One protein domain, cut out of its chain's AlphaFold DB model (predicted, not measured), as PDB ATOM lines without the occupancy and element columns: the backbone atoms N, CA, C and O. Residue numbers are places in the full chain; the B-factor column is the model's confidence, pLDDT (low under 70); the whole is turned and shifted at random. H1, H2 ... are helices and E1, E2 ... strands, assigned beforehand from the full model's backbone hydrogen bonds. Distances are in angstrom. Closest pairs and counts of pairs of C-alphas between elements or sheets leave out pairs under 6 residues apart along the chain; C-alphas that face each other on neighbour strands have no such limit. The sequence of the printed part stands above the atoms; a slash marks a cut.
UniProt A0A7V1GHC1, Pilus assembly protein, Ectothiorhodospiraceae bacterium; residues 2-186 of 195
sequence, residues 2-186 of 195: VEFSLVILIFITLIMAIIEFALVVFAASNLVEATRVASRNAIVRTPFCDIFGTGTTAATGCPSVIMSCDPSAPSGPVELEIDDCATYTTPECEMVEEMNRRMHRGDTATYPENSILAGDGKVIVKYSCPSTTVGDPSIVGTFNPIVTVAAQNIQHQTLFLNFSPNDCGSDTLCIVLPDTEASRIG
ATOM      1  N   VAL A   2     -34.962 -98.987  21.136       95.31
ATOM      2  CA  VAL A   2     -35.054 -97.851  20.186       95.31
ATOM      3  C   VAL A   2     -36.299 -96.972  20.394       95.31
ATOM      4  O   VAL A   2     -36.193 -95.753  20.373       95.31
ATOM      5  N   GLU A   3     -37.459 -97.572  20.674       95.38
ATOM      6  CA  GLU A   3     -38.708 -96.833  20.935       95.38
ATOM      7  C   GLU A   3     -38.595 -95.904  22.152       95.38
ATOM      8  O   GLU A   3     -39.024 -94.757  22.097       95.38
ATOM      9  N   PHE A   4     -37.951 -96.364  23.228       95.19
ATOM     10  CA  PHE A   4     -37.745 -95.558  24.433       95.19
ATOM     11  C   PHE A   4     -36.809 -94.371  24.169       95.19
ATOM     12  O   PHE A   4     -37.078 -93.259  24.617       95.19
ATOM     13  N   SER A   5     -35.747 -94.581  23.384       95.75
ATOM     14  CA  SER A   5     -34.840 -93.504  22.969       95.75
ATOM     15  C   SER A   5     -35.547 -92.449  22.116       95.75
ATOM     16  O   SER A   5     -35.319 -91.258  22.312       95.75
ATOM     17  N   LEU A   6     -36.433 -92.871  21.209       95.81
ATOM     18  CA  LEU A   6     -37.194 -91.959  20.355       95.81
ATOM     19  C   LEU A   6     -38.184 -91.116  21.171       95.81
ATOM     20  O   LEU A   6     -38.268 -89.908  20.963       95.81
ATOM     21  N   VAL A   7     -38.877 -91.722  22.140       96.94
ATOM     22  CA  VAL A   7     -39.794 -90.995  23.036       96.94
ATOM     23  C   VAL A   7     -39.046 -89.948  23.864       96.94
ATOM     24  O   VAL A   7     -39.507 -88.813  23.961       96.94
ATOM     25  N   ILE A   8     -37.878 -90.294  24.416       95.75
ATOM     26  CA  ILE A   8     -37.054 -89.340  25.173       95.75
ATOM     27  C   ILE A   8     -36.599 -88.179  24.285       95.75
ATOM     28  O   ILE A   8     -36.673 -87.030  24.713       95.75
ATOM     29  N   LEU A   9     -36.150 -88.457  23.057       94.50
ATOM     30  CA  LEU A   9     -35.680 -87.418  22.138       94.50
ATOM     31  C   LEU A   9     -36.807 -86.429  21.819       94.50
ATOM     32  O   LEU A   9     -36.630 -85.229  22.008       94.50
ATOM     33  N   ILE A  10     -37.986 -86.930  21.438       94.00
ATOM     34  CA  ILE A  10     -39.155 -86.084  21.154       94.00
ATOM     35  C   ILE A  10     -39.545 -85.256  22.381       94.00
ATOM     36  O   ILE A  10     -39.840 -84.069  22.254       94.00
ATOM     37  N   PHE A  11     -39.526 -85.859  23.571       95.94
ATOM     38  CA  PHE A  11     -39.862 -85.164  24.808       95.94
ATOM     39  C   PHE A  11     -38.903 -84.001  25.105       95.94
ATOM     40  O   PHE A  11     -39.354 -82.905  25.432       95.94
ATOM     41  N   ILE A  12     -37.592 -84.208  24.938       93.38
ATOM     42  CA  ILE A  12     -36.589 -83.152  25.138       93.38
ATOM     43  C   ILE A  12     -36.765 -82.036  24.103       93.38
ATOM     44  O   ILE A  12     -36.783 -80.864  24.480       93.38
ATOM     45  N   THR A  13     -36.945 -82.373  22.821       91.19
ATOM     46  CA  THR A  13     -37.188 -81.375  21.766       91.19
ATOM     47  C   THR A  13     -38.442 -80.549  22.053       91.19
ATOM     48  O   THR A  13     -38.426 -79.333  21.883       91.19
ATOM     49  N   LEU A  14     -39.510 -81.183  22.544       93.12
ATOM     50  CA  LEU A  14     -40.750 -80.499  22.904       93.12
ATOM     51  C   LEU A  14     -40.552 -79.531  24.078       93.12
ATOM     52  O   LEU A  14     -41.052 -78.412  24.025       93.12
ATOM     53  N   ILE A  15     -39.796 -79.918  25.108       94.62
ATOM     54  CA  ILE A  15     -39.475 -79.013  26.222       94.62
ATOM     55  C   ILE A  15     -38.677 -77.805  25.728       94.62
ATOM     56  O   ILE A  15     -39.025 -76.677  26.070       94.62
ATOM     57  N   MET A  16     -37.650 -78.021  24.901       91.56
ATOM     58  CA  MET A  16     -36.850 -76.922  24.352       91.56
ATOM     59  C   MET A  16     -37.696 -75.978  23.494       91.56
ATOM     60  O   MET A  16     -37.586 -74.766  23.640       91.56
ATOM     61  N   ALA A  17     -38.605 -76.516  22.677       88.81
ATOM     62  CA  ALA A  17     -39.529 -75.712  21.883       88.81
ATOM     63  C   ALA A  17     -40.472 -74.859  22.753       88.81
ATOM     64  O   ALA A  17     -40.734 -73.705  22.421       88.81
ATOM     65  N   ILE A  18     -40.962 -75.391  23.880       93.50
ATOM     66  CA  ILE A  18     -41.805 -74.628  24.816       93.50
ATOM     67  C   ILE A  18     -41.009 -73.501  25.482       93.50
ATOM     68  O   ILE A  18     -41.524 -72.392  25.618       93.50
ATOM     69  N   ILE A  19     -39.767 -73.770  25.896       93.06
ATOM     70  CA  ILE A  19     -38.898 -72.756  26.508       93.06
ATOM     71  C   ILE A  19     -38.595 -71.643  25.498       93.06
ATOM     72  O   ILE A  19     -38.752 -70.472  25.828       93.06
ATOM     73  N   GLU A  20     -38.234 -71.999  24.265       90.44
ATOM     74  CA  GLU A  20     -37.986 -71.051  23.174       90.44
ATOM     75  C   GLU A  20     -39.215 -70.173  22.906       90.44
ATOM     76  O   GLU A  20     -39.129 -68.949  22.883       90.44
ATOM     77  N   PHE A  21     -40.393 -70.791  22.797       90.81
ATOM     78  CA  PHE A  21     -41.640 -70.059  22.608       90.81
ATOM     79  C   PHE A  21     -41.913 -69.069  23.751       90.81
ATOM     80  O   PHE A  21     -42.337 -67.941  23.504       90.81
ATOM     81  N   ALA A  22     -41.629 -69.451  25.001       93.62
ATOM     82  CA  ALA A  22     -41.764 -68.542  26.135       93.62
ATOM     83  C   ALA A  22     -40.807 -67.340  26.028       93.62
ATOM     84  O   ALA A  22     -41.222 -66.210  26.287       93.62
ATOM     85  N   LEU A  23     -39.556 -67.558  25.605       91.31
ATOM     86  CA  LEU A  23     -38.576 -66.485  25.399       91.31
ATOM     87  C   LEU A  23     -39.009 -65.509  24.298       91.31
ATOM     88  O   LEU A  23     -38.930 -64.298  24.505       91.31
ATOM     89  N   VAL A  24     -39.552 -66.014  23.188       91.06
ATOM     90  CA  VAL A  24     -40.105 -65.188  22.101       91.06
ATOM     91  C   VAL A  24     -41.234 -64.291  22.614       91.06
ATOM     92  O   VAL A  24     -41.260 -63.094  22.326       91.06
ATOM     93  N   VAL A  25     -42.156 -64.837  23.414       93.88
ATOM     94  CA  VAL A  25     -43.268 -64.063  23.995       93.88
ATOM     95  C   VAL A  25     -42.756 -62.969  24.937       93.88
ATOM     96  O   VAL A  25     -43.259 -61.840  24.907       93.88
ATOM     97  N   PHE A  26     -41.731 -63.259  25.745       93.50
ATOM     98  CA  PHE A  26     -41.105 -62.246  26.596       93.50
ATOM     99  C   PHE A  26     -40.396 -61.165  25.775       93.50
ATOM    100  O   PHE A  26     -40.550 -59.982  26.076       93.50
ATOM    101  N   ALA A  27     -39.685 -61.541  24.711       91.62
ATOM    102  CA  ALA A  27     -39.024 -60.593  23.821       91.62
ATOM    103  C   ALA A  27     -40.031 -59.660  23.131       91.62
ATOM    104  O   ALA A  27     -39.827 -58.447  23.122       91.62
ATOM    105  N   ALA A  28     -41.152 -60.198  22.637       92.75
ATOM    106  CA  ALA A  28     -42.245 -59.402  22.077       92.75
ATOM    107  C   ALA A  28     -42.840 -58.426  23.107       92.75
ATOM    108  O   ALA A  28     -43.084 -57.262  22.801       92.75
ATOM    109  N   SER A  29     -43.023 -58.868  24.354       94.88
ATOM    110  CA  SER A  29     -43.532 -58.004  25.431       94.88
ATOM    111  C   SER A  29     -42.554 -56.872  25.767       94.88
ATOM    112  O   SER A  29     -42.962 -55.723  25.935       94.88
ATOM    113  N   ASN A  30     -41.256 -57.178  25.816       94.44
ATOM    114  CA  ASN A  30     -40.225 -56.174  26.057       94.44
ATOM    115  C   ASN A  30     -40.115 -55.179  24.896       94.44
ATOM    116  O   ASN A  30     -39.852 -54.005  25.143       94.44
ATOM    117  N   LEU A  31     -40.344 -55.623  23.655       94.56
ATOM    118  CA  LEU A  31     -40.368 -54.749  22.482       94.56
ATOM    119  C   LEU A  31     -41.475 -53.692  22.598       94.56
ATOM    120  O   LEU A  31     -41.210 -52.516  22.379       94.56
ATOM    121  N   VAL A  32     -42.682 -54.073  23.029       95.44
ATOM    122  CA  VAL A  32     -43.786 -53.118  23.247       95.44
ATOM    123  C   VAL A  32     -43.399 -52.032  24.259       95.44
ATOM    124  O   VAL A  32     -43.617 -50.843  24.015       95.44
ATOM    125  N   GLU A  33     -42.803 -52.414  25.391       94.19
ATOM    126  CA  GLU A  33     -42.380 -51.440  26.404       94.19
ATOM    127  C   GLU A  33     -41.188 -50.596  25.921       94.19
ATOM    128  O   GLU A  33     -41.141 -49.395  26.188       94.19
ATOM    129  N   ALA A  34     -40.262 -51.181  25.154       93.75
ATOM    130  CA  ALA A  34     -39.159 -50.462  24.522       93.75
ATOM    131  C   ALA A  34     -39.670 -49.378  23.560       93.75
ATOM    132  O   ALA A  34     -39.282 -48.219  23.692       93.75
ATOM    133  N   THR A  35     -40.605 -49.713  22.667       94.12
ATOM    134  CA  THR A  35     -41.233 -48.771  21.724       94.12
ATOM    135  C   THR A  35     -41.984 -47.657  22.455       94.12
ATOM    136  O   THR A  35     -41.904 -46.479  22.094       94.12
ATOM    137  N   ARG A  36     -42.656 -47.985  23.563       92.81
ATOM    138  CA  ARG A  36     -43.298 -46.984  24.423       92.81
ATOM    139  C   ARG A  36     -42.286 -46.022  25.048       92.81
ATOM    140  O   ARG A  36     -42.530 -44.815  25.049       92.81
ATOM    141  N   VAL A  37     -41.166 -46.514  25.574       90.62
ATOM    142  CA  VAL A  37     -40.098 -45.658  26.123       90.62
ATOM    143  C   VAL A  37     -39.464 -44.803  25.022       90.62
ATOM    144  O   VAL A  37     -39.240 -43.612  25.242       90.62
ATOM    145  N   ALA A  38     -39.263 -45.366  23.830       90.25
ATOM    146  CA  ALA A  38     -38.724 -44.665  22.669       90.25
ATOM    147  C   ALA A  38     -39.580 -43.459  22.271       90.25
ATOM    148  O   ALA A  38     -39.051 -42.361  22.139       90.25
ATOM    149  N   SER A  39     -40.911 -43.613  22.211       89.38
ATOM    150  CA  SER A  39     -41.821 -42.486  21.934       89.38
ATOM    151  C   SER A  39     -41.700 -41.336  22.936       89.38
ATOM    152  O   SER A  39     -41.821 -40.175  22.561       89.38
ATOM    153  N   ARG A  40     -41.414 -41.627  24.212       87.12
ATOM    154  CA  ARG A  40     -41.140 -40.582  25.208       87.12
ATOM    155  C   ARG A  40     -39.782 -39.931  24.966       87.12
ATOM    156  O   ARG A  40     -39.660 -38.719  25.110       87.12
ATOM    157  N   ASN A  41     -38.772 -40.727  24.625       85.50
ATOM    158  CA  ASN A  41     -37.431 -40.223  24.356       85.50
ATOM    159  C   ASN A  41     -37.423 -39.281  23.138       85.50
ATOM    160  O   ASN A  41     -36.872 -38.192  23.227       85.50
ATOM    161  N   ALA A  42     -38.161 -39.642  22.083       82.50
ATOM    162  CA  ALA A  42     -38.363 -38.858  20.861       82.50
ATOM    163  C   ALA A  42     -39.052 -37.491  21.065       82.50
ATOM    164  O   ALA A  42     -39.036 -36.653  20.165       82.50
ATOM    165  N   ILE A  43     -39.705 -37.294  22.215       80.88
ATOM    166  CA  ILE A  43     -40.368 -36.041  22.601       80.88
ATOM    167  C   ILE A  43     -39.435 -35.173  23.448       80.88
ATOM    168  O   ILE A  43     -39.368 -33.964  23.248       80.88
ATOM    169  N   VAL A  44     -38.771 -35.785  24.434       78.56
ATOM    170  CA  VAL A  44     -38.033 -35.062  25.483       78.56
ATOM    171  C   VAL A  44     -36.618 -34.709  25.040       78.56
ATOM    172  O   VAL A  44     -36.173 -33.588  25.267       78.56
ATOM    173  N   ARG A  45     -35.897 -35.649  24.417       69.69
ATOM    174  CA  ARG A  45     -34.620 -35.322  23.781       69.69
ATOM    175  C   ARG A  45     -34.947 -34.614  22.479       69.69
ATOM    176  O   ARG A  45     -35.888 -35.012  21.801       69.69
ATOM    177  N   THR A  46     -34.223 -33.531  22.200       59.88
ATOM    178  CA  THR A  46     -34.441 -32.628  21.063       59.88
ATOM    179  C   THR A  46     -34.991 -33.357  19.832       59.88
ATOM    180  O   THR A  46     -34.431 -34.391  19.467       59.88
ATOM    181  N   PRO A  47     -36.048 -32.836  19.192       63.72
ATOM    182  CA  PRO A  47     -36.649 -33.446  18.011       63.72
ATOM    183  C   PRO A  47     -35.592 -33.871  17.003       63.72
ATOM    184  O   PRO A  47     -34.762 -33.055  16.605       63.72
ATOM    185  N   PHE A  48     -35.656 -35.132  16.576       68.44
ATOM    186  CA  PHE A  48     -34.702 -35.694  15.619       68.44
ATOM    187  C   PHE A  48     -34.699 -34.902  14.304       68.44
ATOM    188  O   PHE A  48     -33.655 -34.617  13.720       68.44
ATOM    189  N   CYS A  49     -35.880 -34.446  13.883       69.81
ATOM    190  CA  CYS A  49     -36.033 -33.527  12.766       69.81
ATOM    191  C   CYS A  49     -36.460 -32.149  13.258       69.81
ATOM    192  O   CYS A  49     -37.360 -32.048  14.089       69.81
ATOM    193  N   ASP A  50     -35.878 -31.086  12.696       71.56
ATOM    194  CA  ASP A  50     -36.333 -29.716  12.937       71.56
ATOM    195  C   ASP A  50     -37.686 -29.467  12.252       71.56
ATOM    196  O   ASP A  50     -37.794 -28.833  11.203       71.56
ATOM    197  N   ILE A  51     -38.737 -30.023  12.851       72.69
ATOM    198  CA  ILE A  51     -40.102 -30.000  12.330       72.69
ATOM    199  C   ILE A  51     -40.714 -28.596  12.343       72.69
ATOM    200  O   ILE A  51     -41.689 -28.371  11.629       72.69
ATOM    201  N   PHE A  52     -40.146 -27.659  13.114       70.00
ATOM    202  CA  PHE A  52     -40.626 -26.280  13.232       70.00
ATOM    203  C   PHE A  52     -39.699 -25.226  12.615       70.00
ATOM    204  O   PHE A  52     -40.051 -24.046  12.622       70.00
ATOM    205  N   GLY A  53     -38.542 -25.613  12.071       66.38
ATOM    206  CA  GLY A  53     -37.577 -24.665  11.506       66.38
ATOM    207  C   GLY A  53     -36.943 -23.737  12.552       66.38
ATOM    208  O   GLY A  53     -36.571 -22.611  12.218       66.38
ATOM    209  N   THR A  54     -36.900 -24.154  13.823       61.41
ATOM    210  CA  THR A  54     -36.415 -23.352  14.962       61.41
ATOM    211  C   THR A  54     -35.000 -23.690  15.399       61.41
ATOM    212  O   THR A  54     -34.413 -22.938  16.179       61.41
ATOM    213  N   GLY A  55     -34.460 -24.818  14.941       58.16
ATOM    214  CA  GLY A  55     -33.205 -25.387  15.413       58.16
ATOM    215  C   GLY A  55     -32.055 -25.256  14.419       58.16
ATOM    216  O   GLY A  55     -32.230 -25.039  13.223       58.16
ATOM    217  N   THR A  56     -30.832 -25.423  14.930       51.88
ATOM    218  CA  THR A  56     -29.634 -25.626  14.104       51.88
ATOM    219  C   THR A  56     -29.280 -27.113  14.128       51.88
ATOM    220  O   THR A  56     -29.298 -27.725  15.190       51.88
ATOM    221  N   THR A  57     -29.006 -27.664  12.940       53.44
ATOM    222  CA  THR A  57     -28.753 -29.082  12.597       53.44
ATOM    223  C   THR A  57     -29.947 -30.031  12.748       53.44
ATOM    224  O   THR A  57     -30.148 -30.633  13.793       53.44
ATOM    225  N   ALA A  58     -30.710 -30.203  11.661       58.75
ATOM    226  CA  ALA A  58     -31.552 -31.385  11.478       58.75
ATOM    227  C   ALA A  58     -30.663 -32.635  11.378       58.75
ATOM    228  O   ALA A  58     -29.580 -32.559  10.784       58.75
ATOM    229  N   ALA A  59     -31.108 -33.763  11.932       61.44
ATOM    230  CA  ALA A  59     -30.390 -35.022  11.789       61.44
ATOM    231  C   ALA A  59     -30.218 -35.407  10.312       61.44
ATOM    232  O   ALA A  59     -31.045 -35.082   9.447       61.44
ATOM    233  N   THR A  60     -29.127 -36.113  10.014       62.31
ATOM    234  CA  THR A  60     -28.900 -36.706   8.692       62.31
ATOM    235  C   THR A  60     -30.081 -37.618   8.348       62.31
ATOM    236  O   THR A  60     -30.401 -38.513   9.118       62.31
ATOM    237  N   GLY A  61     -30.742 -37.388   7.210       64.56
ATOM    238  CA  GLY A  61     -31.905 -38.179   6.779       64.56
ATOM    239  C   GLY A  61     -33.269 -37.550   7.079       64.56
ATOM    240  O   GLY A  61     -34.271 -38.001   6.531       64.56
ATOM    241  N   CYS A  62     -33.327 -36.461   7.852       69.56
ATOM    242  CA  CYS A  62     -34.572 -35.718   8.019       69.56
ATOM    243  C   CYS A  62     -34.987 -35.006   6.720       69.56
ATOM    244  O   CYS A  62     -34.150 -34.374   6.062       69.56
ATOM    245  N   PRO A  63     -36.279 -35.046   6.342       67.44
ATOM    246  CA  PRO A  63     -36.757 -34.286   5.200       67.44
ATOM    247  C   PRO A  63     -36.605 -32.786   5.477       67.44
ATOM    248  O   PRO A  63     -36.876 -32.311   6.576       67.44
ATOM    249  N   SER A  64     -36.237 -32.007   4.456       64.94
ATOM    250  CA  SER A  64     -36.100 -30.543   4.542       64.94
ATOM    251  C   SER A  64     -37.447 -29.805   4.629       64.94
ATOM    252  O   SER A  64     -37.555 -28.649   4.221       64.94
ATOM    253  N   VAL A  65     -38.503 -30.498   5.054       64.31
ATOM    254  CA  VAL A  65     -39.881 -30.020   5.046       64.31
ATOM    255  C   VAL A  65     -40.270 -29.659   6.468       64.31
ATOM    256  O   VAL A  65     -40.247 -30.503   7.359       64.31
ATOM    257  N   ILE A  66     -40.664 -28.403   6.657       70.38
ATOM    258  CA  ILE A  66     -41.269 -27.939   7.903       70.38
ATOM    259  C   ILE A  66     -42.685 -28.507   7.962       70.38
ATOM    260  O   ILE A  66     -43.455 -28.381   7.004       70.38
ATOM    261  N   MET A  67     -43.027 -29.138   9.081       72.06
ATOM    262  CA  MET A  67     -44.367 -29.667   9.280       72.06
ATOM    263  C   MET A  67     -45.322 -28.495   9.527       72.06
ATOM    264  O   MET A  67     -45.189 -27.781  10.517       72.06
ATOM    265  N   SER A  68     -46.297 -28.296   8.640       69.12
ATOM    266  CA  SER A  68     -47.433 -27.403   8.874       69.12
ATOM    267  C   SER A  68     -48.716 -28.219   8.991       69.12
ATOM    268  O   SER A  68     -48.975 -29.133   8.207       69.12
ATOM    269  N   CYS A  69     -49.517 -27.876   9.995       67.50
ATOM    270  CA  CYS A  69     -50.837 -28.459  10.221       67.50
ATOM    271  C   CYS A  69     -51.963 -27.604   9.636       67.50
ATOM    272  O   CYS A  69     -53.134 -27.811   9.955       67.50
ATOM    273  N   ASP A  70     -51.613 -26.640   8.783       66.69
ATOM    274  CA  ASP A  70     -52.576 -25.936   7.953       66.69
ATOM    275  C   ASP A  70     -53.124 -26.903   6.883       66.69
ATOM    276  O   ASP A  70     -52.350 -27.400   6.062       66.69
ATOM    277  N   PRO A  71     -54.446 -27.163   6.838       62.69
ATOM    278  CA  PRO A  71     -55.051 -28.035   5.829       62.69
ATOM    279  C   PRO A  71     -54.893 -27.515   4.389       62.69
ATOM    280  O   PRO A  71     -55.202 -28.239   3.443       62.69
ATOM    281  N   SER A  72     -54.449 -26.267   4.207       60.94
ATOM    282  CA  SER A  72     -54.139 -25.660   2.911       60.94
ATOM    283  C   SER A  72     -52.645 -25.670   2.553       60.94
ATOM    284  O   SER A  72     -52.294 -25.365   1.410       60.94
ATOM    285  N   ALA A  73     -51.768 -26.070   3.482       61.53
ATOM    286  CA  ALA A  73     -50.343 -26.244   3.227       61.53
ATOM    287  C   ALA A  73     -50.039 -27.658   2.685       61.53
ATOM    288  O   ALA A  73     -50.648 -28.637   3.111       61.53
ATOM    289  N   PRO A  74     -49.069 -27.810   1.765       55.34
ATOM    290  CA  PRO A  74     -48.716 -29.103   1.166       55.34
ATOM    291  C   PRO A  74     -47.874 -30.018   2.078       55.34
ATOM    292  O   PRO A  74     -47.316 -31.004   1.600       55.34
ATOM    293  N   SER A  75     -47.720 -29.702   3.363       64.06
ATOM    294  CA  SER A  75     -46.861 -30.463   4.274       64.06
ATOM    295  C   SER A  75     -47.598 -31.668   4.857       64.06
ATOM    296  O   SER A  75     -48.545 -31.528   5.629       64.06
ATOM    297  N   GLY A  76     -47.146 -32.862   4.478       66.56
ATOM    298  CA  GLY A  76     -47.556 -34.127   5.082       66.56
ATOM    299  C   GLY A  76     -46.815 -34.431   6.392       66.56
ATOM    300  O   GLY A  76     -46.009 -33.617   6.850       66.56
ATOM    301  N   PRO A  77     -47.072 -35.603   7.002       74.50
ATOM    302  CA  PRO A  77     -46.321 -36.050   8.168       74.50
ATOM    303  C   PRO A  77     -44.826 -36.147   7.849       74.50
ATOM    304  O   PRO A  77     -44.444 -36.529   6.742       74.50
ATOM    305  N   VAL A  78     -43.995 -35.819   8.836       82.31
ATOM    306  CA  VAL A  78     -42.539 -35.975   8.759       82.31
ATOM    307  C   VAL A  78     -42.181 -37.344   9.315       82.31
ATOM    308  O   VAL A  78     -42.610 -37.690  10.412       82.31
ATOM    309  N   GLU A  79     -41.416 -38.125   8.564       85.50
ATOM    310  CA  GLU A  79     -41.040 -39.489   8.928       85.50
ATOM    311  C   GLU A  79     -39.525 -39.658   8.796       85.50
ATOM    312  O   GLU A  79     -38.927 -39.174   7.834       85.50
ATOM    313  N   LEU A  80     -38.926 -40.317   9.784       86.00
ATOM    314  CA  LEU A  80     -37.522 -40.700   9.831       86.00
ATOM    315  C   LEU A  80     -37.453 -42.210  10.053       86.00
ATOM    316  O   LEU A  80     -37.966 -42.717  11.050       86.00
ATOM    317  N   GLU A  81     -36.823 -42.917   9.124       89.31
ATOM    318  CA  GLU A  81     -36.519 -44.341   9.246       89.31
ATOM    319  C   GLU A  81     -35.089 -44.477   9.766       89.31
ATOM    320  O   GLU A  81     -34.175 -43.902   9.191       89.31
ATOM    321  N   ILE A  82     -34.910 -45.194  10.873       88.62
ATOM    322  CA  ILE A  82     -33.616 -45.489  11.485       88.62
ATOM    323  C   ILE A  82     -33.342 -46.974  11.256       88.62
ATOM    324  O   ILE A  82     -34.012 -47.837  11.831       88.62
ATOM    325  N   ASP A  83     -32.362 -47.243  10.407       87.88
ATOM    326  CA  ASP A  83     -31.927 -48.564   9.954       87.88
ATOM    327  C   ASP A  83     -30.475 -48.879  10.359       87.88
ATOM    328  O   ASP A  83     -30.149 -50.033  10.610       87.88
ATOM    329  N   ASP A  84     -29.611 -47.868  10.511       84.69
ATOM    330  CA  ASP A  84     -28.238 -48.049  10.999       84.69
ATOM    331  C   ASP A  84     -27.711 -46.854  11.806       84.69
ATOM    332  O   ASP A  84     -27.679 -45.714  11.345       84.69
ATOM    333  N   CYS A  85     -27.167 -47.141  12.985       82.06
ATOM    334  CA  CYS A  85     -26.572 -46.154  13.872       82.06
ATOM    335  C   CYS A  85     -25.191 -45.618  13.476       82.06
ATOM    336  O   CYS A  85     -24.700 -44.694  14.123       82.06
ATOM    337  N   ALA A  86     -24.566 -46.134  12.418       78.50
ATOM    338  CA  ALA A  86     -23.362 -45.514  11.864       78.50
ATOM    339  C   ALA A  86     -23.659 -44.218  11.080       78.50
ATOM    340  O   ALA A  86     -22.757 -43.398  10.890       78.50
ATOM    341  N   THR A  87     -24.904 -44.035  10.623       68.31
ATOM    342  CA  THR A  87     -25.295 -42.950   9.702       68.31
ATOM    343  C   THR A  87     -25.981 -41.772  10.407       68.31
ATOM    344  O   THR A  87     -25.915 -40.638   9.920       68.31
ATOM    345  N   TYR A  88     -26.612 -42.014  11.561       68.56
ATOM    346  CA  TYR A  88     -27.356 -41.002  12.321       68.56
ATOM    347  C   TYR A  88     -26.521 -40.340  13.425       68.56
ATOM    348  O   TYR A  88     -25.422 -40.774  13.773       68.56
ATOM    349  N   THR A  89     -27.040 -39.230  13.951       66.50
ATOM    350  CA  THR A  89     -26.432 -38.483  15.052       66.50
ATOM    351  C   THR A  89     -26.659 -39.166  16.408       66.50
ATOM    352  O   THR A  89     -27.311 -40.204  16.526       66.50
ATOM    353  N   THR A  90     -26.080 -38.592  17.469       67.56
ATOM    354  CA  THR A  90     -26.161 -39.144  18.827       67.56
ATOM    355  C   THR A  90     -27.589 -39.345  19.364       67.56
ATOM    356  O   THR A  90     -27.798 -40.380  19.994       67.56
ATOM    357  N   PRO A  91     -28.592 -38.464  19.147       76.94
ATOM    358  CA  PRO A  91     -29.881 -38.624  19.824       76.94
ATOM    359  C   PRO A  91     -30.733 -39.777  19.259       76.94
ATOM    360  O   PRO A  91     -31.396 -40.469  20.036       76.94
ATOM    361  N   GLU A  92     -30.703 -40.039  17.947       79.62
ATOM    362  CA  GLU A  92     -31.435 -41.157  17.328       79.62
ATOM    363  C   GLU A  92     -30.904 -42.497  17.844       79.62
ATOM    364  O   GLU A  92     -31.661 -43.395  18.222       79.62
ATOM    365  N   CYS A  93     -29.579 -42.605  17.922       83.88
ATOM    366  CA  CYS A  93     -28.918 -43.819  18.371       83.88
ATOM    367  C   CYS A  93     -29.016 -44.046  19.871       83.88
ATOM    368  O   CYS A  93     -29.159 -45.188  20.297       83.88
ATOM    369  N   GLU A  94     -29.051 -42.989  20.677       85.19
ATOM    370  CA  GLU A  94     -29.361 -43.096  22.104       85.19
ATOM    371  C   GLU A  94     -30.775 -43.647  22.349       85.19
ATOM    372  O   GLU A  94     -30.997 -44.396  23.304       85.19
ATOM    373  N   MET A  95     -31.750 -43.307  21.494       87.62
ATOM    374  CA  MET A  95     -33.091 -43.890  21.571       87.62
ATOM    375  C   MET A  95     -33.064 -45.388  21.257       87.62
ATOM    376  O   MET A  95     -33.628 -46.176  22.019       87.62
ATOM    377  N   VAL A  96     -32.393 -45.781  20.172       89.94
ATOM    378  CA  VAL A  96     -32.209 -47.190  19.794       89.94
ATOM    379  C   VAL A  96     -31.468 -47.961  20.893       89.94
ATOM    380  O   VAL A  96     -31.850 -49.083  21.226       89.94
ATOM    381  N   GLU A  97     -30.458 -47.360  21.522       88.56
ATOM    382  CA  GLU A  97     -29.726 -47.964  22.638       88.56
ATOM    383  C   GLU A  97     -30.621 -48.172  23.868       88.56
ATOM    384  O   GLU A  97     -30.601 -49.242  24.480       88.56
ATOM    385  N   GLU A  98     -31.467 -47.196  24.215       89.44
ATOM    386  CA  GLU A  98     -32.441 -47.366  25.300       89.44
ATOM    387  C   GLU A  98     -33.451 -48.473  24.963       89.44
ATOM    388  O   GLU A  98     -33.783 -49.282  25.830       89.44
ATOM    389  N   MET A  99     -33.898 -48.583  23.708       91.62
ATOM    390  CA  MET A  99     -34.751 -49.698  23.284       91.62
ATOM    391  C   MET A  99     -34.040 -51.051  23.428       91.62
ATOM    392  O   MET A  99     -34.612 -51.984  23.997       91.62
ATOM    393  N   ASN A 100     -32.783 -51.150  22.987       91.12
ATOM    394  CA  ASN A 100     -31.948 -52.342  23.152       91.12
ATOM    395  C   ASN A 100     -31.817 -52.736  24.631       91.12
ATOM    396  O   ASN A 100     -32.042 -53.893  24.996       91.12
ATOM    397  N   ARG A 101     -31.565 -51.754  25.504       90.44
ATOM    398  CA  ARG A 101     -31.475 -51.942  26.956       90.44
ATOM    399  C   ARG A 101     -32.773 -52.485  27.550       90.44
ATOM    400  O   ARG A 101     -32.735 -53.400  28.370       90.44
ATOM    401  N   ARG A 102     -33.931 -51.975  27.117       90.31
ATOM    402  CA  ARG A 102     -35.256 -52.458  27.556       90.31
ATOM    403  C   ARG A 102     -35.561 -53.865  27.065       90.31
ATOM    404  O   ARG A 102     -36.140 -54.664  27.801       90.31
ATOM    405  N   MET A 103     -35.108 -54.200  25.864       89.56
ATOM    406  CA  MET A 103     -35.204 -55.554  25.330       89.56
ATOM    407  C   MET A 103     -34.224 -56.542  25.967       89.56
ATOM    408  O   MET A 103     -34.322 -57.731  25.675       89.56
ATOM    409  N   HIS A 104     -33.331 -56.083  26.855       86.00
ATOM    410  CA  HIS A 104     -32.233 -56.882  27.410       86.00
ATOM    411  C   HIS A 104     -31.356 -57.495  26.312       86.00
ATOM    412  O   HIS A 104     -30.771 -58.565  26.484       86.00
ATOM    413  N   ARG A 105     -31.271 -56.806  25.171       78.25
ATOM    414  CA  ARG A 105     -30.287 -57.107  24.142       78.25
ATOM    415  C   ARG A 105     -28.925 -56.755  24.734       78.25
ATOM    416  O   ARG A 105     -28.806 -55.756  25.441       78.25
ATOM    417  N   GLY A 106     -27.956 -57.654  24.567       71.62
ATOM    418  CA  GLY A 106     -26.635 -57.538  25.183       71.62
ATOM    419  C   GLY A 106     -25.876 -56.286  24.738       71.62
ATOM    420  O   GLY A 106     -26.428 -55.373  24.132       71.62
ATOM    421  N   ASP A 107     -24.579 -56.240  25.023       73.56
ATOM    422  CA  ASP A 107     -23.741 -55.128  24.580       73.56
ATOM    423  C   ASP A 107     -23.687 -55.048  23.043       73.56
ATOM    424  O   ASP A 107     -22.931 -55.775  22.396       73.56
ATOM    425  N   THR A 108     -24.496 -54.157  22.468       76.12
ATOM    426  CA  THR A 108     -24.589 -53.945  21.016       76.12
ATOM    427  C   THR A 108     -23.345 -53.299  20.408       76.12
ATOM    428  O   THR A 108     -23.161 -53.391  19.199       76.12
ATOM    429  N   ALA A 109     -22.462 -52.702  21.219       71.50
ATOM    430  CA  ALA A 109     -21.175 -52.204  20.731       71.50
ATOM    431  C   ALA A 109     -20.200 -53.355  20.445       71.50
ATOM    432  O   ALA A 109     -19.383 -53.268  19.530       71.50
ATOM    433  N   THR A 110     -20.300 -54.437  21.222       73.31
ATOM    434  CA  THR A 110     -19.499 -55.654  21.029       73.31
ATOM    435  C   THR A 110     -20.181 -56.642  20.073       73.31
ATOM    436  O   THR A 110     -19.489 -57.321  19.318       73.31
ATOM    437  N   TYR A 111     -21.516 -56.703  20.085       72.94
ATOM    438  CA  TYR A 111     -22.333 -57.657  19.324       72.94
ATOM    439  C   TYR A 111     -23.476 -56.934  18.585       72.94
ATOM    440  O   TYR A 111     -24.604 -56.884  19.095       72.94
ATOM    441  N   PRO A 112     -23.212 -56.323  17.416       74.88
ATOM    442  CA  PRO A 112     -24.213 -55.559  16.666       74.88
ATOM    443  C   PRO A 112     -25.410 -56.408  16.211       74.88
ATOM    444  O   PRO A 112     -26.520 -55.889  16.099       74.88
ATOM    445  N   GLU A 113     -25.230 -57.718  16.035       74.69
ATOM    446  CA  GLU A 113     -26.283 -58.690  15.721       74.69
ATOM    447  C   GLU A 113     -27.367 -58.780  16.806       74.69
ATOM    448  O   GLU A 113     -28.500 -59.176  16.540       74.69
ATOM    449  N   ASN A 114     -27.050 -58.355  18.032       78.19
ATOM    450  CA  ASN A 114     -28.021 -58.292  19.111       78.19
ATOM    451  C   ASN A 114     -28.864 -57.020  19.072       78.19
ATOM    452  O   ASN A 114     -29.801 -56.927  19.855       78.19
ATOM    453  N   SER A 115     -28.595 -56.055  18.192       87.19
ATOM    454  CA  SER A 115     -29.372 -54.815  18.100       87.19
ATOM    455  C   SER A 115     -30.787 -55.044  17.554       87.19
ATOM    456  O   SER A 115     -31.033 -55.961  16.775       87.19
ATOM    457  N   ILE A 116     -31.735 -54.180  17.922       89.44
ATOM    458  CA  ILE A 116     -33.042 -54.088  17.254       89.44
ATOM    459  C   ILE A 116     -32.925 -53.707  15.773       89.44
ATOM    460  O   ILE A 116     -33.835 -54.004  15.011       89.44
ATOM    461  N   LEU A 117     -31.809 -53.086  15.381       90.25
ATOM    462  CA  LEU A 117     -31.488 -52.751  13.992       90.25
ATOM    463  C   LEU A 117     -30.760 -53.890  13.253       90.25
ATOM    464  O   LEU A 117     -30.272 -53.700  12.147       90.25
ATOM    465  N   ALA A 118     -30.607 -55.066  13.870       85.81
ATOM    466  CA  ALA A 118     -29.959 -56.192  13.209       85.81
ATOM    467  C   ALA A 118     -30.830 -56.753  12.070       85.81
ATOM    468  O   ALA A 118     -32.057 -56.843  12.185       85.81
ATOM    469  N   GLY A 119     -30.178 -57.183  10.986       84.31
ATOM    470  CA  GLY A 119     -30.853 -57.703   9.799       84.31
ATOM    471  C   GLY A 119     -31.667 -56.616   9.097       84.31
ATOM    472  O   GLY A 119     -31.121 -55.585   8.723       84.31
ATOM    473  N   ASP A 120     -32.970 -56.856   8.938       87.06
ATOM    474  CA  ASP A 120     -33.921 -55.912   8.324       87.06
ATOM    475  C   ASP A 120     -34.700 -55.080   9.368       87.06
ATOM    476  O   ASP A 120     -35.714 -54.452   9.043       87.06
ATOM    477  N   GLY A 121     -34.288 -55.147  10.638       89.88
ATOM    478  CA  GLY A 121     -34.942 -54.461  11.745       89.88
ATOM    479  C   GLY A 121     -34.806 -52.946  11.639       89.88
ATOM    480  O   GLY A 121     -33.735 -52.429  11.338       89.88
ATOM    481  N   LYS A 122     -35.893 -52.220  11.907       92.62
ATOM    482  CA  LYS A 122     -35.911 -50.757  11.793       92.62
ATOM    483  C   LYS A 122     -36.805 -50.080  12.809       92.62
ATOM    484  O   LYS A 122     -37.803 -50.646  13.266       92.62
ATOM    485  N   VAL A 123     -36.462 -48.834  13.122       92.56
ATOM    486  CA  VAL A 123     -37.255 -47.948  13.976       92.56
ATOM    487  C   VAL A 123     -37.705 -46.745  13.162       92.56
ATOM    488  O   VAL A 123     -36.888 -46.003  12.635       92.56
ATOM    489  N   ILE A 124     -39.010 -46.538  13.067       91.75
ATOM    490  CA  ILE A 124     -39.607 -45.431  12.326       91.75
ATOM    491  C   ILE A 124     -40.151 -44.424  13.328       91.75
ATOM    492  O   ILE A 124     -40.960 -44.774  14.187       91.75
ATOM    493  N   VAL A 125     -39.738 -43.168  13.204       89.69
ATOM    494  CA  VAL A 125     -40.271 -42.050  13.982       89.69
ATOM    495  C   VAL A 125     -41.079 -41.155  13.062       89.69
ATOM    496  O   VAL A 125     -40.574 -40.642  12.068       89.69
ATOM    497  N   LYS A 126     -42.345 -40.943  13.405       88.94
ATOM    498  CA  LYS A 126     -43.288 -40.156  12.626       88.94
ATOM    499  C   LYS A 126     -43.871 -39.027  13.458       88.94
ATOM    500  O   LYS A 126     -44.416 -39.251  14.535       88.94
ATOM    501  N   TYR A 127     -43.822 -37.825  12.909       85.88
ATOM    502  CA  TYR A 127     -44.457 -36.630  13.439       85.88
ATOM    503  C   TYR A 127     -45.678 -36.310  12.581       85.88
ATOM    504  O   TYR A 127     -45.602 -36.243  11.352       85.88
ATOM    505  N   SER A 128     -46.831 -36.156  13.222       85.88
ATOM    506  CA  SER A 128     -48.097 -35.911  12.536       85.88
ATOM    507  C   SER A 128     -48.958 -34.887  13.258       85.88
ATOM    508  O   SER A 128     -48.795 -34.618  14.451       85.88
ATOM    509  N   CYS A 129     -49.893 -34.309  12.512       78.88
ATOM    510  CA  CYS A 129     -50.857 -33.374  13.057       78.88
ATOM    511  C   CYS A 129     -51.993 -34.105  13.798       78.88
ATOM    512  O   CYS A 129     -52.578 -35.032  13.231       78.88
ATOM    513  N   PRO A 130     -52.358 -33.700  15.029       75.25
ATOM    514  CA  PRO A 130     -53.590 -34.123  15.663       75.25
ATOM    515  C   PRO A 130     -54.790 -33.662  14.832       75.25
ATOM    516  O   PRO A 130     -54.813 -32.565  14.277       75.25
ATOM    517  N   SER A 131     -55.818 -34.507  14.774       66.25
ATOM    518  CA  SER A 131     -57.072 -34.226  14.062       66.25
ATOM    519  C   SER A 131     -57.910 -33.124  14.718       66.25
ATOM    520  O   SER A 131     -58.786 -32.547  14.078       66.25
ATOM    521  N   THR A 132     -57.646 -32.826  15.990       59.59
ATOM    522  CA  THR A 132     -58.234 -31.710  16.732       59.59
ATOM    523  C   THR A 132     -57.159 -30.663  16.967       59.59
ATOM    524  O   THR A 132     -56.134 -30.968  17.577       59.59
ATOM    525  N   THR A 133     -57.388 -29.438  16.502       52.91
ATOM    526  CA  THR A 133     -56.474 -28.304  16.657       52.91
ATOM    527  C   THR A 133     -56.232 -28.024  18.142       52.91
ATOM    528  O   THR A 133     -57.071 -27.439  18.824       52.91
ATOM    529  N   VAL A 134     -55.089 -28.470  18.661       51.31
ATOM    530  CA  VAL A 134     -54.550 -28.022  19.945       51.31
ATOM    531  C   VAL A 134     -53.420 -27.060  19.595       51.31
ATOM    532  O   VAL A 134     -52.307 -27.494  19.308       51.31
ATOM    533  N   GLY A 135     -53.747 -25.768  19.525       51.91
ATOM    534  CA  GLY A 135     -52.809 -24.705  19.147       51.91
ATOM    535  C   GLY A 135     -53.044 -24.117  17.756       51.91
ATOM    536  O   GLY A 135     -53.784 -24.672  16.943       51.91
ATOM    537  N   ASP A 136     -52.433 -22.961  17.505       55.34
ATOM    538  CA  ASP A 136     -52.434 -22.315  16.194       55.34
ATOM    539  C   ASP A 136     -51.305 -22.930  15.346       55.34
ATOM    540  O   ASP A 136     -50.134 -22.777  15.700       55.34
ATOM    541  N   PRO A 137     -51.609 -23.622  14.231       52.91
ATOM    542  CA  PRO A 137     -50.593 -24.257  13.395       52.91
ATOM    543  C   PRO A 137     -49.646 -23.252  12.719       52.91
ATOM    544  O   PRO A 137     -48.614 -23.657  12.193       52.91
ATOM    545  N   SER A 138     -49.980 -21.955  12.729       54.47
ATOM    546  CA  SER A 138     -49.129 -20.883  12.206       54.47
ATOM    547  C   SER A 138     -48.110 -20.349  13.221       54.47
ATOM    548  O   SER A 138     -47.184 -19.635  12.833       54.47
ATOM    549  N   ILE A 139     -48.238 -20.711  14.505       55.66
ATOM    550  CA  ILE A 139     -47.341 -20.267  15.576       55.66
ATOM    551  C   ILE A 139     -46.492 -21.447  16.053       55.66
ATOM    552  O   ILE A 139     -46.911 -22.288  16.854       55.66
ATOM    553  N   VAL A 140     -45.251 -21.450  15.578       52.97
ATOM    554  CA  VAL A 140     -44.144 -22.292  16.039       52.97
ATOM    555  C   VAL A 140     -44.114 -22.387  17.575       52.97
ATOM    556  O   VAL A 140     -44.065 -21.369  18.264       52.97
ATOM    557  N   GLY A 141     -44.153 -23.612  18.110       56.38
ATOM    558  CA  GLY A 141     -44.084 -23.886  19.554       56.38
ATOM    559  C   GLY A 141     -45.412 -23.822  20.324       56.38
ATOM    560  O   GLY A 141     -45.421 -24.114  21.514       56.38
ATOM    561  N   THR A 142     -46.540 -23.481  19.685       59.06
ATOM    562  CA  THR A 142     -47.878 -23.583  20.321       59.06
ATOM    563  C   THR A 142     -48.639 -24.853  19.951       59.06
ATOM    564  O   THR A 142     -49.743 -25.089  20.440       59.06
ATOM    565  N   PHE A 143     -48.047 -25.656  19.074       68.44
ATOM    566  CA  PHE A 143     -48.641 -26.836  18.487       68.44
ATOM    567  C   PHE A 143     -47.968 -28.103  19.030       68.44
ATOM    568  O   PHE A 143     -46.744 -28.226  18.984       68.44
ATOM    569  N   ASN A 144     -48.781 -29.065  19.475       78.69
ATOM    570  CA  ASN A 144     -48.301 -30.341  20.005       78.69
ATOM    571  C   ASN A 144     -48.445 -31.454  18.945       78.69
ATOM    572  O   ASN A 144     -49.566 -31.924  18.718       78.69
ATOM    573  N   PRO A 145     -47.351 -31.907  18.301       80.44
ATOM    574  CA  PRO A 145     -47.407 -32.984  17.315       80.44
ATOM    575  C   PRO A 145     -47.783 -34.311  17.973       80.44
ATOM    576  O   PRO A 145     -47.480 -34.554  19.140       80.44
ATOM    577  N   ILE A 146     -48.391 -35.212  17.205       86.81
ATOM    578  CA  ILE A 146     -48.432 -36.626  17.569       86.81
ATOM    579  C   ILE A 146     -47.123 -37.249  17.091       86.81
ATOM    580  O   ILE A 146     -46.856 -37.287  15.889       86.81
ATOM    581  N   VAL A 147     -46.326 -37.722  18.045       88.56
ATOM    582  CA  VAL A 147     -45.097 -38.478  17.812       88.56
ATOM    583  C   VAL A 147     -45.431 -39.959  17.901       88.56
ATOM    584  O   VAL A 147     -45.844 -40.448  18.955       88.56
ATOM    585  N   THR A 148     -45.257 -40.667  16.795       91.88
ATOM    586  CA  THR A 148     -45.448 -42.111  16.682       91.88
ATOM    587  C   THR A 148     -44.095 -42.763  16.455       91.88
ATOM    588  O   THR A 148     -43.397 -42.412  15.513       91.88
ATOM    589  N   VAL A 149     -43.729 -43.717  17.305       93.38
ATOM    590  CA  VAL A 149     -42.554 -44.568  17.099       93.38
ATOM    591  C   VAL A 149     -43.035 -45.971  16.787       93.38
ATOM    592  O   VAL A 149     -43.842 -46.519  17.538       93.38
ATOM    593  N   ALA A 150     -42.544 -46.542  15.695       95.12
ATOM    594  CA  ALA A 150     -42.805 -47.912  15.295       95.12
ATOM    595  C   ALA A 150     -41.499 -48.704  15.224       95.12
ATOM    596  O   ALA A 150     -40.486 -48.195  14.759       95.12
ATOM    597  N   ALA A 151     -41.531 -49.952  15.672       95.19
ATOM    598  CA  ALA A 151     -40.451 -50.913  15.501       95.19
ATOM    599  C   ALA A 151     -40.944 -52.022  14.573       95.19
ATOM    600  O   ALA A 151     -41.977 -52.635  14.864       95.19
ATOM    601  N   GLN A 152     -40.230 -52.252  13.471       95.56
ATOM    602  CA  GLN A 152     -40.626 -53.195  12.423       95.56
ATOM    603  C   GLN A 152     -39.524 -54.207  12.137       95.56
ATOM    604  O   GLN A 152     -38.341 -53.889  12.263       95.56
ATOM    605  N   ASN A 153     -39.922 -55.411  11.719       92.56
ATOM    606  CA  ASN A 153     -39.009 -56.488  11.307       92.56
ATOM    607  C   ASN A 153     -37.942 -56.849  12.359       92.56
ATOM    608  O   ASN A 153     -36.843 -57.289  12.027       92.56
ATOM    609  N   ILE A 154     -38.258 -56.685  13.647       91.31
ATOM    610  CA  ILE A 154     -37.303 -56.932  14.729       91.31
ATOM    611  C   ILE A 154     -37.073 -58.434  14.875       91.31
ATOM    612  O   ILE A 154     -37.982 -59.187  15.229       91.31
ATOM    613  N   GLN A 155     -35.844 -58.880  14.638       89.31
ATOM    614  CA  GLN A 155     -35.511 -60.302  14.631       89.31
ATOM    615  C   GLN A 155     -35.177 -60.806  16.038       89.31
ATOM    616  O   GLN A 155     -34.361 -60.221  16.748       89.31
ATOM    617  N   HIS A 156     -35.800 -61.906  16.450       86.94
ATOM    618  CA  HIS A 156     -35.453 -62.662  17.646       86.94
ATOM    619  C   HIS A 156     -34.646 -63.894  17.255       86.94
ATOM    620  O   HIS A 156     -35.117 -64.757  16.505       86.94
ATOM    621  N   GLN A 157     -33.433 -63.972  17.786       81.50
ATOM    622  CA  GLN A 157     -32.564 -65.109  17.577       81.50
ATOM    623  C   GLN A 157     -32.990 -66.266  18.478       81.50
ATOM    624  O   GLN A 157     -33.094 -66.096  19.692       81.50
ATOM    625  N   THR A 158     -33.217 -67.437  17.882       80.75
ATOM    626  CA  THR A 158     -33.569 -68.626  18.662       80.75
ATOM    627  C   THR A 158     -32.332 -69.273  19.283       80.75
ATOM    628  O   THR A 158     -31.278 -69.326  18.650       80.75
ATOM    629  N   LEU A 159     -32.439 -69.772  20.517       78.62
ATOM    630  CA  LEU A 159     -31.314 -70.379  21.243       78.62
ATOM    631  C   LEU A 159     -31.205 -71.886  21.005       78.62
ATOM    632  O   LEU A 159     -30.107 -72.422  20.884       78.62
ATOM    633  N   PHE A 160     -32.339 -72.587  20.974       74.19
ATOM    634  CA  PHE A 160     -32.366 -74.054  20.983       74.19
ATOM    635  C   PHE A 160     -32.642 -74.674  19.614       74.19
ATOM    636  O   PHE A 160     -32.324 -75.842  19.389       74.19
ATOM    637  N   LEU A 161     -33.249 -73.907  18.709       67.50
ATOM    638  CA  LEU A 161     -33.541 -74.336  17.340       67.50
ATOM    639  C   LEU A 161     -32.478 -73.865  16.342       67.50
ATOM    640  O   LEU A 161     -32.524 -74.252  15.173       67.50
ATOM    641  N   ASN A 162     -31.512 -73.068  16.805       64.94
ATOM    642  CA  ASN A 162     -30.446 -72.535  15.982       64.94
ATOM    643  C   ASN A 162     -29.137 -73.300  16.211       64.94
ATOM    644  O   ASN A 162     -28.592 -73.329  17.313       64.94
ATOM    645  N   PHE A 163     -28.610 -73.914  15.152       60.47
ATOM    646  CA  PHE A 163     -27.304 -74.579  15.180       60.47
ATOM    647  C   PHE A 163     -26.138 -73.608  14.923       60.47
ATOM    648  O   PHE A 163     -24.982 -74.021  15.009       60.47
ATOM    649  N   SER A 164     -26.426 -72.332  14.628       60.22
ATOM    650  CA  SER A 164     -25.436 -71.268  14.456       60.22
ATOM    651  C   SER A 164     -25.824 -70.032  15.288       60.22
ATOM    652  O   SER A 164     -26.674 -69.243  14.878       60.22
ATOM    653  N   PRO A 165     -25.220 -69.844  16.472       54.12
ATOM    654  CA  PRO A 165     -25.668 -68.871  17.470       54.12
ATOM    655  C   PRO A 165     -25.301 -67.412  17.172       54.12
ATOM    656  O   PRO A 165     -25.513 -66.572  18.037       54.12
ATOM    657  N   ASN A 166     -24.771 -67.076  15.992       56.16
ATOM    658  CA  ASN A 166     -24.174 -65.751  15.754       56.16
ATOM    659  C   ASN A 166     -24.684 -65.032  14.501       56.16
ATOM    660  O   ASN A 166     -24.113 -64.017  14.125       56.16
ATOM    661  N   ASP A 167     -25.715 -65.543  13.834       58.00
ATOM    662  CA  ASP A 167     -26.274 -64.833  12.690       58.00
ATOM    663  C   ASP A 167     -27.783 -65.044  12.600       58.00
ATOM    664  O   ASP A 167     -28.295 -66.094  12.992       58.00
ATOM    665  N   CYS A 168     -28.472 -64.030  12.086       63.19
ATOM    666  CA  CYS A 168     -29.810 -64.151  11.509       63.19
ATOM    667  C   CYS A 168     -29.723 -64.072   9.975       63.19
ATOM    668  O   CYS A 168     -30.533 -63.430   9.311       63.19
ATOM    669  N   GLY A 169     -28.696 -64.714   9.411       59.38
ATOM    670  CA  GLY A 169     -28.493 -64.865   7.975       59.38
ATOM    671  C   GLY A 169     -29.373 -65.953   7.345       59.38
ATOM    672  O   GLY A 169     -30.255 -66.529   7.984       59.38
ATOM    673  N   SER A 170     -29.102 -66.266   6.072       55.91
ATOM    674  CA  SER A 170     -29.925 -67.148   5.220       55.91
ATOM    675  C   SER A 170     -30.165 -68.561   5.765       55.91
ATOM    676  O   SER A 170     -31.127 -69.211   5.358       55.91
ATOM    677  N   ASP A 171     -29.305 -69.028   6.672       55.44
ATOM    678  CA  ASP A 171     -29.255 -70.425   7.114       55.44
ATOM    679  C   ASP A 171     -29.667 -70.602   8.591       55.44
ATOM    680  O   ASP A 171     -29.635 -71.710   9.129       55.44
ATOM    681  N   THR A 172     -30.074 -69.518   9.255       64.12
ATOM    682  CA  THR A 172     -30.400 -69.474  10.688       64.12
ATOM    683  C   THR A 172     -31.872 -69.170  10.931       64.12
ATOM    684  O   THR A 172     -32.447 -68.267  10.327       64.12
ATOM    685  N   LEU A 173     -32.502 -69.926  11.836       73.44
ATOM    686  CA  LEU A 173     -33.914 -69.752  12.171       73.44
ATOM    687  C   LEU A 173     -34.088 -68.561  13.124       73.44
ATOM    688  O   LEU A 173     -33.941 -68.702  14.342       73.44
ATOM    689  N   CYS A 174     -34.438 -67.407  12.565       80.62
ATOM    690  CA  CYS A 174     -34.846 -66.237  13.334       80.62
ATOM    691  C   CYS A 174     -36.353 -66.017  13.236       80.62
ATOM    692  O   CYS A 174     -36.983 -66.254  12.203       80.62
ATOM    693  N   ILE A 175     -36.941 -65.598  14.352       87.81
ATOM    694  CA  ILE A 175     -38.366 -65.305  14.447       87.81
ATOM    695  C   ILE A 175     -38.519 -63.796  14.374       87.81
ATOM    696  O   ILE A 175     -37.978 -63.076  15.208       87.81
ATOM    697  N   VAL A 176     -39.266 -63.309  13.389       90.94
ATOM    698  CA  VAL A 176     -39.626 -61.894  13.326       90.94
ATOM    699  C   VAL A 176     -40.687 -61.629  14.391       90.94
ATOM    700  O   VAL A 176     -41.740 -62.271  14.407       90.94
ATOM    701  N   LEU A 177     -40.380 -60.726  15.321       92.81
ATOM    702  CA  LEU A 177     -41.330 -60.266  16.328       92.81
ATOM    703  C   LEU A 177     -42.440 -59.450  15.651       92.81
ATOM    704  O   LEU A 177     -42.189 -58.823  14.623       92.81
ATOM    705  N   PRO A 178     -43.662 -59.439  16.208       94.50
ATOM    706  CA  PRO A 178     -44.727 -58.610  15.665       94.50
ATOM    707  C   PRO A 178     -44.331 -57.134  15.721       94.50
ATOM    708  O   PRO A 178     -43.772 -56.680  16.723       94.50
ATOM    709  N   ASP A 179     -44.670 -56.397  14.667       95.81
ATOM    710  CA  ASP A 179     -44.466 -54.955  14.629       95.81
ATOM    711  C   ASP A 179     -45.202 -54.285  15.795       95.81
ATOM    712  O   ASP A 179     -46.312 -54.671  16.179       95.81
ATOM    713  N   THR A 180     -44.570 -53.266  16.370       96.19
ATOM    714  CA  THR A 180     -45.137 -52.510  17.492       96.19
ATOM    715  C   THR A 180     -45.113 -51.030  17.180       96.19
ATOM    716  O   THR A 180     -44.161 -50.543  16.579       96.19
ATOM    717  N   GLU A 181     -46.129 -50.307  17.636       95.88
ATOM    718  CA  GLU A 181     -46.185 -48.852  17.538       95.88
ATOM    719  C   GLU A 181     -46.641 -48.232  18.859       95.88
ATOM    720  O   GLU A 181     -47.457 -48.795  19.594       95.88
ATOM    721  N   ALA A 182     -46.110 -47.054  19.169       93.88
ATOM    722  CA  ALA A 182     -46.524 -46.249  20.304       93.88
ATOM    723  C   ALA A 182     -46.637 -44.787  19.880       93.88
ATOM    724  O   ALA A 182     -45.703 -44.222  19.315       93.88
ATOM    725  N   SER A 183     -47.781 -44.174  20.181       91.88
ATOM    726  CA  SER A 183     -48.043 -42.766  19.880       91.88
ATOM    727  C   SER A 183     -48.215 -41.950  21.155       91.88
ATOM    728  O   SER A 183     -48.874 -42.390  22.102       91.88
ATOM    729  N   ARG A 184     -47.658 -40.739  21.169       89.19
ATOM    730  CA  ARG A 184     -47.823 -39.754  22.242       89.19
ATOM    731  C   ARG A 184     -47.953 -38.341  21.688       89.19
ATOM    732  O   ARG A 184     -47.467 -38.035  20.607       89.19
ATOM    733  N   ILE A 185     -48.601 -37.483  22.467       86.75
ATOM    734  CA  ILE A 185     -48.648 -36.043  22.209       86.75
ATOM    735  C   ILE A 185     -47.308 -35.444  22.655       86.75
ATOM    736  O   ILE A 185     -46.875 -35.680  23.782       86.75
ATOM    737  N   GLY A 186     -46.660 -34.684  21.777       79.56
ATOM    738  CA  GLY A 186     -45.372 -34.024  21.991       79.56
ATOM    739  C   GLY A 186     -45.470 -32.740  22.810       79.56
ATOM    740  O   GLY A 186     -44.872 -31.743  22.432       79.56
TER     741      GLY A 186
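Overview. This is residues 2 to 186 of the 195 residues of the protein "Pilus assembly protein" of Ectothiorhodospiraceae bacterium (UniProt A0A7V1GHC1). One very long helix, H1, runs as a shaft along the domain: its first residues, 2 to 12, stick out free as an arm, and its residues 28 to 43 pack along one face of a twisted four-stranded sheet, where the short helix H2 joins it on the same face. A small two-stranded ribbon, E4 and E5, extends from this sheet along H1 towards the arm, and loops make up much of the rest. The 185 printed residues hold two named helices and six named strands in the order H1 E1 H2 E2 E3 E4 E5 E6; the larger sheet is antiparallel, in the order E1 E2 E3 E6. The class is mixed, helices and strands, with under half of the residues in named elements. The whole is loose, with a radius of gyration of the C-alphas of 20.7 A, and a rod of 79 by 33 by 24 A.

Along the chain. Find C-alpha 2 at (-35.054, -97.851, 20.186); from there H1, residues 2 to 44, runs 63.1 A to C-alpha 44 at (-38.033, -35.062, 25.483). Next come E1, residues 78 to 82, and H2, residues 90 to 102, 18.3 A long. E2, residues 122 to 128, spans 19.2 A, and E3, residues 146 to 152, spans 19.0 A. E4 is residues 155 to 157, E5 residues 174 to 176. E6, residues 180 to 185, spans 17.5 A and ends with C-alpha 185 at (-48.648, -36.043, 22.209).

Arrangement. Look first at the sheet E1 E2 E3 E6: N 80 and O 125 are 2.8 A apart between E1 and E2, N 124 and O 150 2.8 A in the hairpin E2 and E3, and N 149 and O 182 2.9 A between E3 and E6. H1 and H2 on one face of it make two layers, helices over a sheet. H1 lies over E3 and E6 at a height over the sheet of 4.7 A; its closest C-alphas to E6 are Arg 36 and Ala 182, 5.3 A. With residues 30 to 42 alone H1 touches H2, closest at the C-alphas of Ala 34 and Met 99, 4.6 A, at a steep tilt of 39 degrees, opposite ways. E3 runs on into E4 at 42 degrees; in the hairpin E4 and E5, N 156 and O 175 are 2.8 A apart. Every O i to N i+4 pair is within hydrogen-bond range in H2, and 38 of 39 are in H1.

Size, cuts and confidence. The two C-alphas farthest apart, those of Val 2 and Ile 139, are 78.7 A apart. The printed part has no cut. The links H1 to E1, H2 to E2, E2 to E3 and E4 to E5 are long. Look for pLDDT under 70 at 56 residues, among them 53 to 65, 131 to 143 and 161 to 172.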